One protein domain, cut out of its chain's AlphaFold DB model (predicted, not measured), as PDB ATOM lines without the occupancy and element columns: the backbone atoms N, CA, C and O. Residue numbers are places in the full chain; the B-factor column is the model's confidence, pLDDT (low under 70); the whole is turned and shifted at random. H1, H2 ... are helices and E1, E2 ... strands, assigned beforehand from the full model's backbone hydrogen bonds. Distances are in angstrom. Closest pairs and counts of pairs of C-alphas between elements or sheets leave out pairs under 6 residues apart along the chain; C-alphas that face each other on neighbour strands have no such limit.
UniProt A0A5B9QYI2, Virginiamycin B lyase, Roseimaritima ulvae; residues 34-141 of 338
ATOM      1  N   LYS A  34     153.593 171.639 225.154       90.38
ATOM      2  CA  LYS A  34     153.637 170.635 224.076       90.38
ATOM      3  C   LYS A  34     152.553 170.908 223.034       90.38
ATOM      4  O   LYS A  34     152.860 171.007 221.849       90.38
ATOM      5  N   GLN A  35     151.317 171.116 223.486       93.19
ATOM      6  CA  GLN A  35     150.182 171.423 222.621       93.19
ATOM      7  C   GLN A  35     150.393 172.732 221.853       93.19
ATOM      8  O   GLN A  35     150.062 172.809 220.668       93.19
ATOM      9  N   TYR A  36     150.964 173.754 222.496       93.62
ATOM     10  CA  TYR A  36     151.312 175.008 221.832       93.62
ATOM     11  C   TYR A  36     152.329 174.785 220.707       93.62
ATOM     12  O   TYR A  36     152.097 175.242 219.589       93.62
ATOM     13  N   ALA A  37     153.427 174.076 220.982       94.38
ATOM     14  CA  ALA A  37     154.460 173.791 219.991       94.38
ATOM     15  C   ALA A  37     153.890 173.015 218.791       94.38
ATOM     16  O   ALA A  37     154.101 173.388 217.640       94.38
ATOM     17  N   GLU A  38     153.084 171.987 219.048       95.12
ATOM     18  CA  GLU A  38     152.429 171.217 217.988       95.12
ATOM     19  C   GLU A  38     151.460 172.080 217.162       95.12
ATOM     20  O   GLU A  38     151.495 172.067 215.930       95.12
ATOM     21  N   SER A  39     150.645 172.903 217.829       94.69
ATOM     22  CA  SER A  39     149.705 173.816 217.167       94.69
ATOM     23  C   SER A  39     150.423 174.869 216.320       94.69
ATOM     24  O   SER A  39     149.965 175.207 215.226       94.69
ATOM     25  N   LEU A  40     151.554 175.389 216.806       95.25
ATOM     26  CA  LEU A  40     152.380 176.342 216.074       95.25
ATOM     27  C   LEU A  40     152.983 175.682 214.829       95.25
ATOM     28  O   LEU A  40     152.879 176.252 213.747       95.25
ATOM     29  N   TRP A  41     153.526 174.469 214.937       96.00
ATOM     30  CA  TRP A  41     154.042 173.737 213.780       96.00
ATOM     31  C   TRP A  41     152.965 173.458 212.720       96.00
ATOM     32  O   TRP A  41     153.150 173.752 211.537       96.00
ATOM     33  N   GLN A  42     151.790 172.971 213.136       95.44
ATOM     34  CA  GLN A  42     150.647 172.768 212.236       95.44
ATOM     35  C   GLN A  42     150.231 174.071 211.541       95.44
ATOM     36  O   GLN A  42     149.910 174.080 210.349       95.44
ATOM     37  N   TYR A  43     150.260 175.188 212.272       94.31
ATOM     38  CA  TYR A  43     149.986 176.505 211.718       94.31
ATOM     39  C   TYR A  43     151.011 176.909 210.647       94.31
ATOM     40  O   TYR A  43     150.600 177.355 209.574       94.31
ATOM     41  N   LEU A  44     152.311 176.711 210.896       94.38
ATOM     42  CA  LEU A  44     153.381 177.004 209.933       94.38
ATOM     43  C   LEU A  44     153.220 176.207 208.634       94.38
ATOM     44  O   LEU A  44     153.322 176.783 207.551       94.38
ATOM     45  N   ASN A  45     152.892 174.917 208.730       93.50
ATOM     46  CA  ASN A  45     152.651 174.076 207.552       93.50
ATOM     47  C   ASN A  45     151.430 174.535 206.749       93.50
ATOM     48  O   ASN A  45     151.431 174.481 205.523       93.50
ATOM     49  N   ARG A  46     150.384 175.022 207.425       94.44
ATOM     50  CA  ARG A  46     149.163 175.492 206.759       94.44
ATOM     51  C   ARG A  46     149.349 176.823 206.029       94.44
ATOM     52  O   ARG A  46     148.681 177.055 205.026       94.44
ATOM     53  N   VAL A  47     150.167 177.729 206.564       92.00
ATOM     54  CA  VAL A  47     150.322 179.092 206.017       92.00
ATOM     55  C   VAL A  47     151.414 179.226 204.960       92.00
ATOM     56  O   VAL A  47     151.583 180.344 204.460       92.00
ATOM     57  N   ASP A  48     152.113 178.130 204.647       91.31
ATOM     58  CA  ASP A  48     153.275 178.067 203.755       91.31
ATOM     59  C   ASP A  48     154.250 179.223 204.014       91.31
ATOM     60  O   ASP A  48     154.349 180.192 203.257       91.31
ATOM     61  N   TYR A  49     154.918 179.180 205.170       93.44
ATOM     62  CA  TYR A  49     155.776 180.284 205.605       93.44
ATOM     63  C   TYR A  49     156.957 180.549 204.655       93.44
ATOM     64  O   TYR A  49     157.484 181.658 204.659       93.44
ATOM     65  N   ARG A  50     157.357 179.573 203.831       92.94
ATOM     66  CA  ARG A  50     158.453 179.724 202.862       92.94
ATOM     67  C   ARG A  50     158.099 180.662 201.712       92.94
ATOM     68  O   ARG A  50     158.987 181.291 201.154       92.94
ATOM     69  N   GLY A  51     156.811 180.810 201.401       89.94
ATOM     70  CA  GLY A  51     156.313 181.800 200.443       89.94
ATOM     71  C   GLY A  51     156.186 183.221 201.009       89.94
ATOM     72  O   GLY A  51     155.586 184.079 200.363       89.94
ATOM     73  N   ARG A  52     156.662 183.477 202.237       89.88
ATOM     74  CA  ARG A  52     156.574 184.787 202.905       89.88
ATOM     75  C   ARG A  52     157.810 185.638 202.647       89.88
ATOM     76  O   ARG A  52     158.784 185.193 202.051       89.88
ATOM     77  N   GLU A  53     157.738 186.888 203.098       86.31
ATOM     78  CA  GLU A  53     158.818 187.857 202.966       86.31
ATOM     79  C   GLU A  53     160.097 187.330 203.627       86.31
ATOM     80  O   GLU A  53     160.134 187.060 204.835       86.31
ATOM     81  N   HIS A  54     161.133 187.181 202.804       89.06
ATOM     82  CA  HIS A  54     162.486 186.944 203.271       89.06
ATOM     83  C   HIS A  54     163.079 188.267 203.740       89.06
ATOM     84  O   HIS A  54     162.980 189.274 203.039       89.06
ATOM     85  N   PHE A  55     163.733 188.264 204.893       85.38
ATOM     86  CA  PHE A  55     164.419 189.448 205.396       85.38
ATOM     87  C   PHE A  55     165.790 189.077 205.941       85.38
ATOM     88  O   PHE A  55     166.020 187.944 206.351       85.38
ATOM     89  N   GLN A  56     166.708 190.037 205.935       81.25
ATOM     90  CA  GLN A  56     167.979 189.887 206.627       81.25
ATOM     91  C   GLN A  56     167.808 190.431 208.047       81.25
ATOM     92  O   GLN A  56     167.344 191.563 208.202       81.25
ATOM     93  N   PRO A  57     168.096 189.641 209.090       73.00
ATOM     94  CA  PRO A  57     167.967 190.107 210.459       73.00
ATOM     95  C   PRO A  57     168.969 191.238 210.736       73.00
ATOM     96  O   PRO A  57     170.177 191.051 210.616       73.00
ATOM     97  N   GLU A  58     168.463 192.410 211.115       73.88
ATOM     98  CA  GLU A  58     169.277 193.530 211.602       73.88
ATOM     99  C   GLU A  58     169.548 193.405 213.118       73.88
ATOM    100  O   GLU A  58     169.215 192.397 213.748       73.88
ATOM    101  N   ASN A  59     170.160 194.431 213.722       55.44
ATOM    102  CA  ASN A  59     170.556 194.451 215.138       55.44
ATOM    103  C   ASN A  59     169.395 194.216 216.135       55.44
ATOM    104  O   ASN A  59     169.657 193.782 217.257       55.44
ATOM    105  N   ASP A  60     168.143 194.429 215.711       57.75
ATOM    106  CA  ASP A  60     166.920 194.276 216.519       57.75
ATOM    107  C   ASP A  60     166.223 192.915 216.334       57.75
ATOM    108  O   ASP A  60     165.021 192.760 216.570       57.75
ATOM    109  N   PHE A  61     166.958 191.892 215.894       69.44
ATOM    110  CA  PHE A  61     166.410 190.542 215.824       69.44
ATOM    111  C   PHE A  61     166.056 190.027 217.230       69.44
ATOM    112  O   PHE A  61     166.887 190.112 218.140       69.44
ATOM    113  N   PRO A  62     164.847 189.477 217.439       67.69
ATOM    114  CA  PRO A  62     164.405 189.111 218.772       67.69
ATOM    115  C   PRO A  62     165.286 188.049 219.411       67.69
ATOM    116  O   PRO A  62     165.819 187.154 218.744       67.69
ATOM    117  N   SER A  63     165.398 188.157 220.736       60.78
ATOM    118  CA  SER A  63     166.188 187.246 221.553       60.78
ATOM    119  C   SER A  63     165.827 185.781 221.276       60.78
ATOM    120  O   SER A  63     164.678 185.416 221.009       60.78
ATOM    121  N   GLY A  64     166.839 184.919 221.276       58.69
ATOM    122  CA  GLY A  64     166.658 183.502 221.009       58.69
ATOM    123  C   GLY A  64     167.908 182.861 220.421       58.69
ATOM    124  O   GLY A  64     169.008 183.396 220.562       58.69
ATOM    125  N   PRO A  65     167.742 181.707 219.760       61.44
ATOM    126  CA  PRO A  65     168.827 181.035 219.066       61.44
ATOM    127  C   PRO A  65     169.579 181.995 218.133       61.44
ATOM    128  O   PRO A  65     168.896 182.658 217.346       61.44
ATOM    129  N   PRO A  66     170.922 182.090 218.191       62.41
ATOM    130  CA  PRO A  66     171.682 182.787 217.174       62.41
ATOM    131  C   PRO A  66     171.417 182.085 215.843       62.41
ATOM    132  O   PRO A  66     171.358 180.857 215.776       62.41
ATOM    133  N   SER A  67     171.195 182.870 214.797       63.84
ATOM    134  CA  SER A  67     171.279 182.372 213.432       63.84
ATOM    135  C   SER A  67     172.741 182.168 213.056       63.84
ATOM    136  O   SER A  67     173.623 182.912 213.497       63.84
ATOM    137  N   SER A  68     172.992 181.151 212.244       69.88
ATOM    138  CA  SER A  68     174.233 181.035 211.489       69.88
ATOM    139  C   SER A  68     174.137 181.882 210.217       69.88
ATOM    140  O   SER A  68     173.054 182.292 209.802       69.88
ATOM    141  N   GLU A  69     175.266 182.114 209.551       69.19
ATOM    142  CA  GLU A  69     175.288 182.752 208.223       69.19
ATOM    143  C   GLU A  69     174.512 181.947 207.170       69.19
ATOM    144  O   GLU A  69     174.039 182.491 206.178       69.19
ATOM    145  N   SER A  70     174.345 180.646 207.406       79.81
ATOM    146  CA  SER A  70     173.543 179.750 206.579       79.81
ATOM    147  C   SER A  70     172.041 179.803 206.887       79.81
ATOM    148  O   SER A  70     171.279 179.065 206.270       79.81
ATOM    149  N   SER A  71     171.581 180.624 207.836       85.19
ATOM    150  CA  SER A  71     170.161 180.702 208.176       85.19
ATOM    151  C   SER A  71     169.351 181.511 207.154       85.19
ATOM    152  O   SER A  71     169.782 182.566 206.694       85.19
ATOM    153  N   LYS A  72     168.121 181.067 206.865       89.56
ATOM    154  CA  LYS A  72     167.119 181.855 206.121       89.56
ATOM    155  C   LYS A  72     166.025 182.328 207.071       89.56
ATOM    156  O   LYS A  72     165.589 181.570 207.942       89.56
ATOM    157  N   HIS A  73     165.574 183.571 206.910       89.19
ATOM    158  CA  HIS A  73     164.619 184.198 207.823       89.19
ATOM    159  C   HIS A  73     163.351 184.629 207.095       89.19
ATOM    160  O   HIS A  73     163.397 185.338 206.093       89.19
ATOM    161  N   PHE A  74     162.210 184.235 207.651       90.94
ATOM    162  CA  PHE A  74     160.883 184.512 207.117       90.94
ATOM    163  C   PHE A  74     160.078 185.276 208.160       90.94
ATOM    164  O   PHE A  74     160.027 184.866 209.324       90.94
ATOM    165  N   ARG A  75     159.431 186.372 207.760       87.94
ATOM    166  CA  ARG A  75     158.564 187.167 208.640       87.94
ATOM    167  C   ARG A  75     157.140 187.171 208.120       87.94
ATOM    168  O   ARG A  75     156.902 187.365 206.931       87.94
ATOM    169  N   PHE A  76     156.175 187.001 209.020       87.88
ATOM    170  CA  PHE A  76     154.772 187.250 208.706       87.88
ATOM    171  C   PHE A  76     153.933 187.504 209.963       87.88
ATOM    172  O   PHE A  76     154.298 187.127 211.073       87.88
ATOM    173  N   VAL A  77     152.786 188.158 209.785       80.56
ATOM    174  CA  VAL A  77     151.844 188.460 210.871       80.56
ATOM    175  C   VAL A  77     150.733 187.414 210.876       80.56
ATOM    176  O   VAL A  77     150.075 187.190 209.854       80.56
ATOM    177  N   SER A  78     150.493 186.767 212.019       74.50
ATOM    178  CA  SER A  78     149.330 185.893 212.170       74.50
ATOM    179  C   SER A  78     148.066 186.766 212.170       74.50
ATOM    180  O   SER A  78     147.901 187.590 213.059       74.50
ATOM    181  N   LYS A  79     147.223 186.650 211.134       64.12
ATOM    182  CA  LYS A  79     146.044 187.498 210.839       64.12
ATOM    183  C   LYS A  79     145.330 188.167 212.044       64.12
ATOM    184  O   LYS A  79     144.931 187.495 212.987       64.12
ATOM    185  N   LYS A  80     144.978 189.445 211.819       51.25
ATOM    186  CA  LYS A  80     144.038 190.342 212.532       51.25
ATOM    187  C   LYS A  80     144.476 190.891 213.897       51.25
ATOM    188  O   LYS A  80     143.635 191.110 214.762       51.25
ATOM    189  N   THR A  81     145.752 191.207 214.055       50.97
ATOM    190  CA  THR A  81     146.177 192.256 214.989       50.97
ATOM    191  C   THR A  81     146.021 193.631 214.339       50.97
ATOM    192  O   THR A  81     146.088 193.758 213.113       50.97
ATOM    193  N   ALA A  82     145.675 194.644 215.141       53.06
ATOM    194  CA  ALA A  82     145.629 196.029 214.680       53.06
ATOM    195  C   ALA A  82     146.984 196.388 214.053       53.06
ATOM    196  O   ALA A  82     148.003 195.877 214.511       53.06
ATOM    197  N   ALA A  83     147.000 197.242 213.026       56.66
ATOM    198  CA  ALA A  83     148.225 197.601 212.298       56.66
ATOM    199  C   ALA A  83     149.363 198.102 213.216       56.66
ATOM    200  O   ALA A  83     150.529 197.991 212.848       56.66
ATOM    201  N   ASP A  84     149.016 198.566 214.419       59.56
ATOM    202  CA  ASP A  84     149.934 199.140 215.399       59.56
ATOM    203  C   ASP A  84     150.368 198.155 216.507       59.56
ATOM    204  O   ASP A  84     151.176 198.513 217.359       59.56
ATOM    205  N   SER A  85     149.850 196.920 216.531       65.81
ATOM    206  CA  SER A  85     150.223 195.912 217.533       65.81
ATOM    207  C   SER A  85     151.205 194.901 216.945       65.81
ATOM    208  O   SER A  85     150.915 194.226 215.955       65.81
ATOM    209  N   SER A  86     152.373 194.775 217.581       69.88
ATOM    210  CA  SER A  86     153.375 193.754 217.241       69.88
ATOM    211  C   SER A  86     152.960 192.331 217.642       69.88
ATOM    212  O   SER A  86     153.648 191.364 217.303       69.88
ATOM    213  N   ASP A  87     151.822 192.183 218.324       77.75
ATOM    214  CA  ASP A  87     151.313 190.900 218.783       77.75
ATOM    215  C   ASP A  87     151.057 189.967 217.595       77.75
ATOM    216  O   ASP A  87     150.510 190.334 216.547       77.75
ATOM    217  N   GLY A  88     151.455 188.706 217.750       84.38
ATOM    218  CA  GLY A  88     151.242 187.692 216.723       84.38
ATOM    219  C   GLY A  88     152.155 187.811 215.502       84.38
ATOM    220  O   GLY A  88     151.959 187.051 214.548       84.38
ATOM    221  N   VAL A  89     153.168 188.687 215.520       90.69
ATOM    222  CA  VAL A  89     154.296 188.590 214.581       90.69
ATOM    223  C   VAL A  89     154.982 187.244 214.791       90.69
ATOM    224  O   VAL A  89     155.331 186.882 215.916       90.69
ATOM    225  N   ILE A  90     155.169 186.506 213.699       93.00
ATOM    226  CA  ILE A  90     155.899 185.245 213.669       93.00
ATOM    227  C   ILE A  90     157.135 185.416 212.792       93.00
ATOM    228  O   ILE A  90     157.060 185.892 211.655       93.00
ATOM    229  N   ILE A  91     158.276 185.005 213.335       93.06
ATOM    230  CA  ILE A  91     159.544 184.910 212.621       93.06
ATOM    231  C   ILE A  91     159.947 183.446 212.598       93.06
ATOM    232  O   ILE A  91     160.091 182.821 213.649       93.06
ATOM    233  N   VAL A  92     160.157 182.907 211.405       94.19
ATOM    234  CA  VAL A  92     160.695 181.562 211.220       94.19
ATOM    235  C   VAL A  92     162.133 181.687 210.747       94.19
ATOM    236  O   VAL A  92     162.422 182.413 209.802       94.19
ATOM    237  N   THR A  93     163.037 180.992 211.424       93.38
ATOM    238  CA  THR A  93     164.429 180.841 211.016       93.38
ATOM    239  C   THR A  93     164.661 179.392 210.662       93.38
ATOM    240  O   THR A  93     164.522 178.520 211.516       93.38
ATOM    241  N   GLU A  94     165.019 179.145 209.417       93.88
ATOM    242  CA  GLU A  94     165.513 177.851 208.977       93.88
ATOM    243  C   GLU A  94     167.031 177.826 209.127       93.88
ATOM    244  O   GLU A  94     167.712 178.754 208.691       93.88
ATOM    245  N   HIS A  95     167.556 176.780 209.757       89.31
ATOM    246  CA  HIS A  95     168.988 176.574 209.953       89.31
ATOM    247  C   HIS A  95     169.477 175.533 208.963       89.31
ATOM    248  O   HIS A  95     168.914 174.442 208.900       89.31
ATOM    249  N   TYR A  96     170.523 175.860 208.213       89.56
ATOM    250  CA  TYR A  96     171.096 174.989 207.191       89.56
ATOM    251  C   TYR A  96     172.531 174.621 207.551       89.56
ATOM    252  O   TYR A  96     173.243 175.401 208.189       89.56
ATOM    253  N   GLN A  97     172.977 173.451 207.102       84.44
ATOM    254  CA  GLN A  97     174.349 172.990 207.283       84.44
ATOM    255  C   GLN A  97     174.982 172.708 205.919       84.44
ATOM    256  O   GLN A  97     174.499 171.880 205.151       84.44
ATOM    257  N   GLY A  98     176.090 173.389 205.619       83.62
ATOM    258  CA  GLY A  98     176.773 173.250 204.333       83.62
ATOM    259  C   GLY A  98     175.969 173.838 203.169       83.62
ATOM    260  O   GLY A  98     175.402 174.919 203.290       83.62
ATOM    261  N   GLN A  99     175.973 173.140 202.030       82.00
ATOM    262  CA  GLN A  99     175.293 173.560 200.793       82.00
ATOM    263  C   GLN A  99     173.945 172.854 200.564       82.00
ATOM    264  O   GLN A  99     173.386 172.959 199.475       82.00
ATOM    265  N   ASP A 100     173.440 172.105 201.548       85.50
ATOM    266  CA  ASP A 100     172.130 171.458 201.440       85.50
ATOM    267  C   ASP A 100     171.017 172.519 201.468       85.50
ATOM    268  O   ASP A 100     171.090 173.482 202.231       85.50
ATOM    269  N   ASP A 101     169.985 172.336 200.644       89.12
ATOM    270  CA  ASP A 101     168.771 173.166 200.653       89.12
ATOM    271  C   ASP A 101     167.687 172.584 201.581       89.12
ATOM    272  O   ASP A 101     166.549 173.052 201.629       89.12
ATOM    273  N   THR A 102     168.047 171.565 202.359       91.31
ATOM    274  CA  THR A 102     167.238 171.015 203.440       91.31
ATOM    275  C   THR A 102     167.671 171.641 204.766       91.31
ATOM    276  O   THR A 102     168.828 171.486 205.166       91.31
ATOM    277  N   PRO A 103     166.772 172.323 205.497       93.12
ATOM    278  CA  PRO A 103     167.117 172.820 206.817       93.12
ATOM    279  C   PRO A 103     167.326 171.648 207.779       93.12
ATOM    280  O   PRO A 103     166.542 170.702 207.792       93.12
ATOM    281  N   VAL A 104     168.350 171.731 208.624       91.19
ATOM    282  CA  VAL A 104     168.599 170.759 209.701       91.19
ATOM    283  C   VAL A 104     167.692 171.012 210.906       91.19
ATOM    284  O   VAL A 104     167.338 170.082 211.634       91.19
ATOM    285  N   ALA A 105     167.273 172.263 211.095       91.81
ATOM    286  CA  ALA A 105     166.399 172.669 212.181       91.81
ATOM    287  C   ALA A 105     165.614 173.937 211.833       91.81
ATOM    288  O   ALA A 105     165.978 174.697 210.933       91.81
ATOM    289  N   ILE A 106     164.532 174.186 212.569       93.69
ATOM    290  CA  ILE A 106     163.646 175.332 212.352       93.69
ATOM    291  C   ILE A 106     163.344 175.985 213.698       93.69
ATOM    292  O   ILE A 106     162.843 175.339 214.610       93.69
ATOM    293  N   THR A 107     163.599 177.283 213.839       93.50
ATOM    294  CA  THR A 107     163.159 178.066 215.001       93.50
ATOM    295  C   THR A 107     161.979 178.939 214.616       93.50
ATOM    296  O   THR A 107     162.125 179.845 213.801       93.50
ATOM    297  N   ALA A 108     160.836 178.741 215.260       94.56
ATOM    298  CA  ALA A 108     159.704 179.650 215.165       94.56
ATOM    299  C   ALA A 108     159.650 180.542 216.404       94.56
ATOM    300  O   ALA A 108     159.631 180.044 217.527       94.56
ATOM    301  N   ARG A 109     159.605 181.857 216.206       93.00
ATOM    302  CA  ARG A 109     159.443 182.865 217.256       93.00
ATOM    303  C   ARG A 109     158.117 183.563 217.048       93.00
ATOM    304  O   ARG A 109     157.792 183.911 215.917       93.00
ATOM    305  N   ARG A 110     157.368 183.785 218.118       93.25
ATOM    306  CA  ARG A 110     156.111 184.523 218.106       93.25
ATOM    307  C   ARG A 110     156.147 185.592 219.187       93.25
ATOM    308  O   ARG A 110     156.397 185.267 220.346       93.25
ATOM    309  N   LYS A 111     155.868 186.839 218.809       91.81
ATOM    310  CA  LYS A 111     155.620 187.917 219.769       91.81
ATOM    311  C   LYS A 111     154.272 187.649 220.435       91.81
ATOM    312  O   LYS A 111     153.245 187.535 219.752       91.81
ATOM    313  N   MET A 112     154.306 187.429 221.739       90.06
ATOM    314  CA  MET A 112     153.123 187.208 222.563       90.06
ATOM    315  C   MET A 112     152.579 188.555 223.045       90.06
ATOM    316  O   MET A 112     153.178 189.590 222.775       90.06
ATOM    317  N   ALA A 113     151.427 188.534 223.716       88.44
ATOM    318  CA  ALA A 113     150.867 189.738 224.317       88.44
ATOM    319  C   ALA A 113     151.817 190.314 225.380       88.44
ATOM    320  O   ALA A 113     152.509 189.549 226.062       88.44
ATOM    321  N   ASP A 114     151.786 191.636 225.537       88.00
ATOM    322  CA  ASP A 114     152.597 192.369 226.510       88.00
ATOM    323  C   ASP A 114     152.542 191.734 227.911       88.00
ATOM    324  O   ASP A 114     151.471 191.445 228.458       88.00
ATOM    325  N   GLY A 115     153.716 191.532 228.510       85.56
ATOM    326  CA  GLY A 115     153.861 190.969 229.851       85.56
ATOM    327  C   GLY A 115     153.899 189.438 229.921       85.56
ATOM    328  O   GLY A 115     154.001 188.895 231.025       85.56
ATOM    329  N   PHE A 116     153.826 188.732 228.790       86.50
ATOM    330  CA  PHE A 116     153.929 187.272 228.740       86.50
ATOM    331  C   PHE A 116     155.292 186.747 229.219       86.50
ATOM    332  O   PHE A 116     155.351 185.812 230.020       86.50
ATOM    333  N   ASP A 117     156.385 187.330 228.730       81.81
ATOM    334  CA  ASP A 117     157.750 187.020 229.153       81.81
ATOM    335  C   ASP A 117     158.644 188.267 229.043       81.81
ATOM    336  O   ASP A 117     159.460 188.372 228.121       81.81
ATOM    337  N   PRO A 118     158.541 189.216 229.995       80.12
ATOM    338  CA  PRO A 118     159.258 190.492 229.927       80.12
ATOM    339  C   PRO A 118     160.782 190.351 229.832       80.12
ATOM    340  O   PRO A 118     161.468 191.262 229.378       80.12
ATOM    341  N   GLN A 119     161.333 189.212 230.265       74.50
ATOM    342  CA  GLN A 119     162.770 188.933 230.195       74.50
ATOM    343  C   GLN A 119     163.244 188.642 228.768       74.50
ATOM    344  O   GLN A 119     164.413 188.865 228.461       74.50
ATOM    345  N   ASN A 120     162.340 188.172 227.910       77.44
ATOM    346  CA  ASN A 120     162.589 187.855 226.509       77.44
ATOM    347  C   ASN A 120     161.843 188.818 225.574       77.44
ATOM    348  O   ASN A 120     161.558 188.456 224.433       77.44
ATOM    349  N   ASP A 121     161.507 190.026 226.049       85.44
ATOM    350  CA  ASP A 121     160.684 190.990 225.308       85.44
ATOM    351  C   ASP A 121     159.393 190.328 224.785       85.44
ATOM    352  O   ASP A 121     159.043 190.432 223.617       85.44
ATOM    353  N   ASP A 122     158.721 189.530 225.616       88.94
ATOM    354  CA  ASP A 122     157.479 188.815 225.284       88.94
ATOM    355  C   ASP A 122     157.565 187.889 224.053       88.94
ATOM    356  O   ASP A 122     156.551 187.418 223.527       88.94
ATOM    357  N   TRP A 123     158.774 187.567 223.589       90.06
ATOM    358  CA  TRP A 123     158.980 186.580 222.542       90.06
ATOM    359  C   TRP A 123     158.942 185.176 223.124       90.06
ATOM    360  O   TRP A 123     159.734 184.796 223.987       90.06
ATOM    361  N   HIS A 124     158.055 184.359 222.569       90.75
ATOM    362  CA  HIS A 124     158.080 182.925 222.781       90.75
ATOM    363  C   HIS A 124     158.677 182.241 221.557       90.75
ATOM    364  O   HIS A 124     158.291 182.536 220.425       90.75
ATOM    365  N   TRP A 125     159.606 181.314 221.765       91.88
ATOM    366  CA  TRP A 125     160.210 180.565 220.669       91.88
ATOM    367  C   TRP A 125     160.118 179.065 220.889       91.88
ATOM    368  O   TRP A 125     160.188 178.575 222.015       91.88
ATOM    369  N   VAL A 126     159.976 178.345 219.781       93.31
ATOM    370  CA  VAL A 126     160.030 176.889 219.711       93.31
ATOM    371  C   VAL A 126     161.040 176.513 218.643       93.31
ATOM    372  O   VAL A 126     161.018 177.036 217.528       93.31
ATOM    373  N   HIS A 127     161.937 175.614 219.005       92.25
ATOM    374  CA  HIS A 127     162.925 175.040 218.124       92.25
ATOM    375  C   HIS A 127     162.497 173.619 217.758       92.25
ATOM    376  O   HIS A 127     162.174 172.813 218.634       92.25
ATOM    377  N   TYR A 128     162.470 173.342 216.462       93.50
ATOM    378  CA  TYR A 128     162.018 172.100 215.866       93.50
ATOM    379  C   TYR A 128     163.152 171.429 215.102       93.50
ATOM    380  O   TYR A 128     164.002 172.099 214.510       93.50
ATOM    381  N   THR A 129     163.099 170.105 215.032       91.56
ATOM    382  CA  THR A 129     163.809 169.355 213.994       91.56
ATOM    383  C   THR A 129     163.284 169.736 212.605       91.56
ATOM    384  O   THR A 129     162.189 170.290 212.471       91.56
ATOM    385  N   ALA A 130     164.016 169.373 211.549       90.62
ATOM    386  CA  ALA A 130     163.540 169.494 210.166       90.62
ATOM    387  C   ALA A 130     162.164 168.832 209.924       90.62
ATOM    388  O   ALA A 130     161.391 169.276 209.076       90.62
ATOM    389  N   ALA A 131     161.847 167.782 210.691       90.94
ATOM    390  CA  ALA A 131     160.582 167.053 210.621       90.94
ATOM    391  C   ALA A 131     159.444 167.708 211.430       90.94
ATOM    392  O   ALA A 131     158.307 167.239 211.370       90.94
ATOM    393  N   GLY A 132     159.726 168.778 212.183       92.56
ATOM    394  CA  GLY A 132     158.727 169.475 212.989       92.56
ATOM    395  C   GLY A 132     158.567 168.978 214.417       92.56
ATOM    396  O   GLY A 132     157.589 169.319 215.080       92.56
ATOM    397  N   GLU A 133     159.495 168.164 214.911       91.88
ATOM    398  CA  GLU A 133     159.462 167.705 216.298       91.88
ATOM    399  C   GLU A 133     160.052 168.785 217.207       91.88
ATOM    400  O   GLU A 133     161.182 169.222 217.005       91.88
ATOM    401  N   ALA A 134     159.292 169.239 218.205       92.44
ATOM    402  CA  ALA A 134     159.713 170.319 219.094       92.44
ATOM    403  C   ALA A 134     160.779 169.853 220.100       92.44
ATOM    404  O   ALA A 134     160.462 169.186 221.090       92.44
ATOM    405  N   VAL A 135     162.026 170.273 219.893       89.81
ATOM    406  CA  VAL A 135     163.182 169.879 220.713       89.81
ATOM    407  C   VAL A 135     163.440 170.836 221.876       89.81
ATOM    408  O   VAL A 135     163.758 170.381 222.967       89.81
ATOM    409  N   ALA A 136     163.219 172.142 221.702       88.25
ATOM    410  CA  ALA A 136     163.444 173.141 222.750       88.25
ATOM    411  C   ALA A 136     162.436 174.293 222.669       88.25
ATOM    412  O   ALA A 136     161.940 174.613 221.589       88.25
ATOM    413  N   THR A 137     162.143 174.942 223.794       89.75
ATOM    414  CA  THR A 137     161.308 176.153 223.845       89.75
ATOM    415  C   THR A 137     161.913 177.220 224.744       89.75
ATOM    416  O   THR A 137     162.685 176.906 225.648       89.75
ATOM    417  N   SER A 138     161.496 178.478 224.572       85.69
ATOM    418  CA  SER A 138     161.879 179.568 225.483       85.69
ATOM    419  C   SER A 138     161.403 179.350 226.921       85.69
ATOM    420  O   SER A 138     161.931 179.954 227.854       85.69
ATOM    421  N   ALA A 139     160.420 178.471 227.109       83.94
ATOM    422  CA  ALA A 139     159.904 178.116 228.417       83.94
ATOM    423  C   ALA A 139     160.683 176.971 229.087       83.94
ATOM    424  O   ALA A 139     160.465 176.711 230.271       83.94
ATOM    425  N   ASP A 140     161.613 176.324 228.374       83.38
ATOM    426  CA  ASP A 140     162.520 175.327 228.941       83.38
ATOM    427  C   ASP A 140     163.578 176.067 229.791       83.38
ATOM    428  O   ASP A 140     164.691 176.378 229.358       83.38
ATOM    429  N   ARG A 141     163.197 176.430 231.021       72.31
ATOM    430  CA  ARG A 141     164.033 177.198 231.951       72.31
ATOM    431  C   ARG A 141     164.976 176.270 232.713       72.31
ATOM    432  O   ARG A 141     164.680 175.857 233.830       72.31
TER     433      ARG A 141
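AT A GLANCE: This is residues 34 to 141 of the 338 residues of the protein "Virginiamycin B lyase" of Roseimaritima ulvae (UniProt A0A5B9QYI2). A twisted wall of five antiparallel strands has the single helix H1 laid across one face, and after H1 the long stretch of residues 48 to 71 passes round the E1 edge and loops over the opposite face. The strands follow one another across the sheet in chain order, E1 E2 E3 E4 E5, as a meander, each strand the antiparallel neighbour of the one before. The printed part has 108 residues with one named helix followed by five named strands; the class is mixed, helices and strands, with 45 residues, under half, in named elements. The whole is compact, with a radius of gyration of the C-alphas of 13.3 A, and rounded, spanning 39 by 29 by 28 A.

IN THESE COORDINATES: E1 is residues 72 to 77, 17.3 A long from first to last C-alpha, and begins with C-alpha 72 at (167.119, 181.855, 206.121). E2 is residues 89 to 95, 19.5 A; E3 is residues 105 to 111, 20.2 A; E4 is residues 123 to 129, 19.8 A. E5, residues 134 to 137, is 7.7 A long and ends with C-alpha 137 at (161.308, 176.153, 223.845). H1 is residues 34 to 47, 20.2 A long, with C-alpha 34 at (153.637, 170.635, 224.076).

HOW THE PARTS SIT: The sheet is twisted, its C-alphas lying up to 4.4 A off the best plane. E2 and E3, inner strands and a hairpin, are antiparallel at 165 degrees, with N 91 and O 109 2.8 A apart, within hydrogen-bond range. E3 and E4, also a hairpin, have N 108 and O 126 within range at 2.8 A. The edge strand E1 forms a hairpin with E2, with N 74 and O 92 within range at 2.8 A. The other edge strand, E5, forms a hairpin with E4, with N 127 and O 136 within range at 2.8 A. H1 is on the sheet at a height over the sheet of 9.3 A. It lies over E4 and, only just, over E3, with 3 of its C-alphas falling on E3. It runs across the strands, at 80 degrees to E4 on the local plane. These are two layers, a helix on one face of a sheet. The closest C-alphas of H1 and E5 are those of Ala 37 and Ala 134, 6.4 A apart. In H1 every O i to N i+4 pair is within hydrogen-bond range. Residues 53 to 54 pair antiparallel with residues 74 to 75 of E1.

THE WHOLE: The two C-alphas farthest apart, those of Gln 99 and Gly 115, are 40.1 A apart. The printed part has no cut. The links H1 to E1, E1 to E2 and E3 to E4 are long, and E4 to E5 is tight. The mean pLDDT of the printed part is 84.0, with residues 59 to 69 and 79 to 86 under 70.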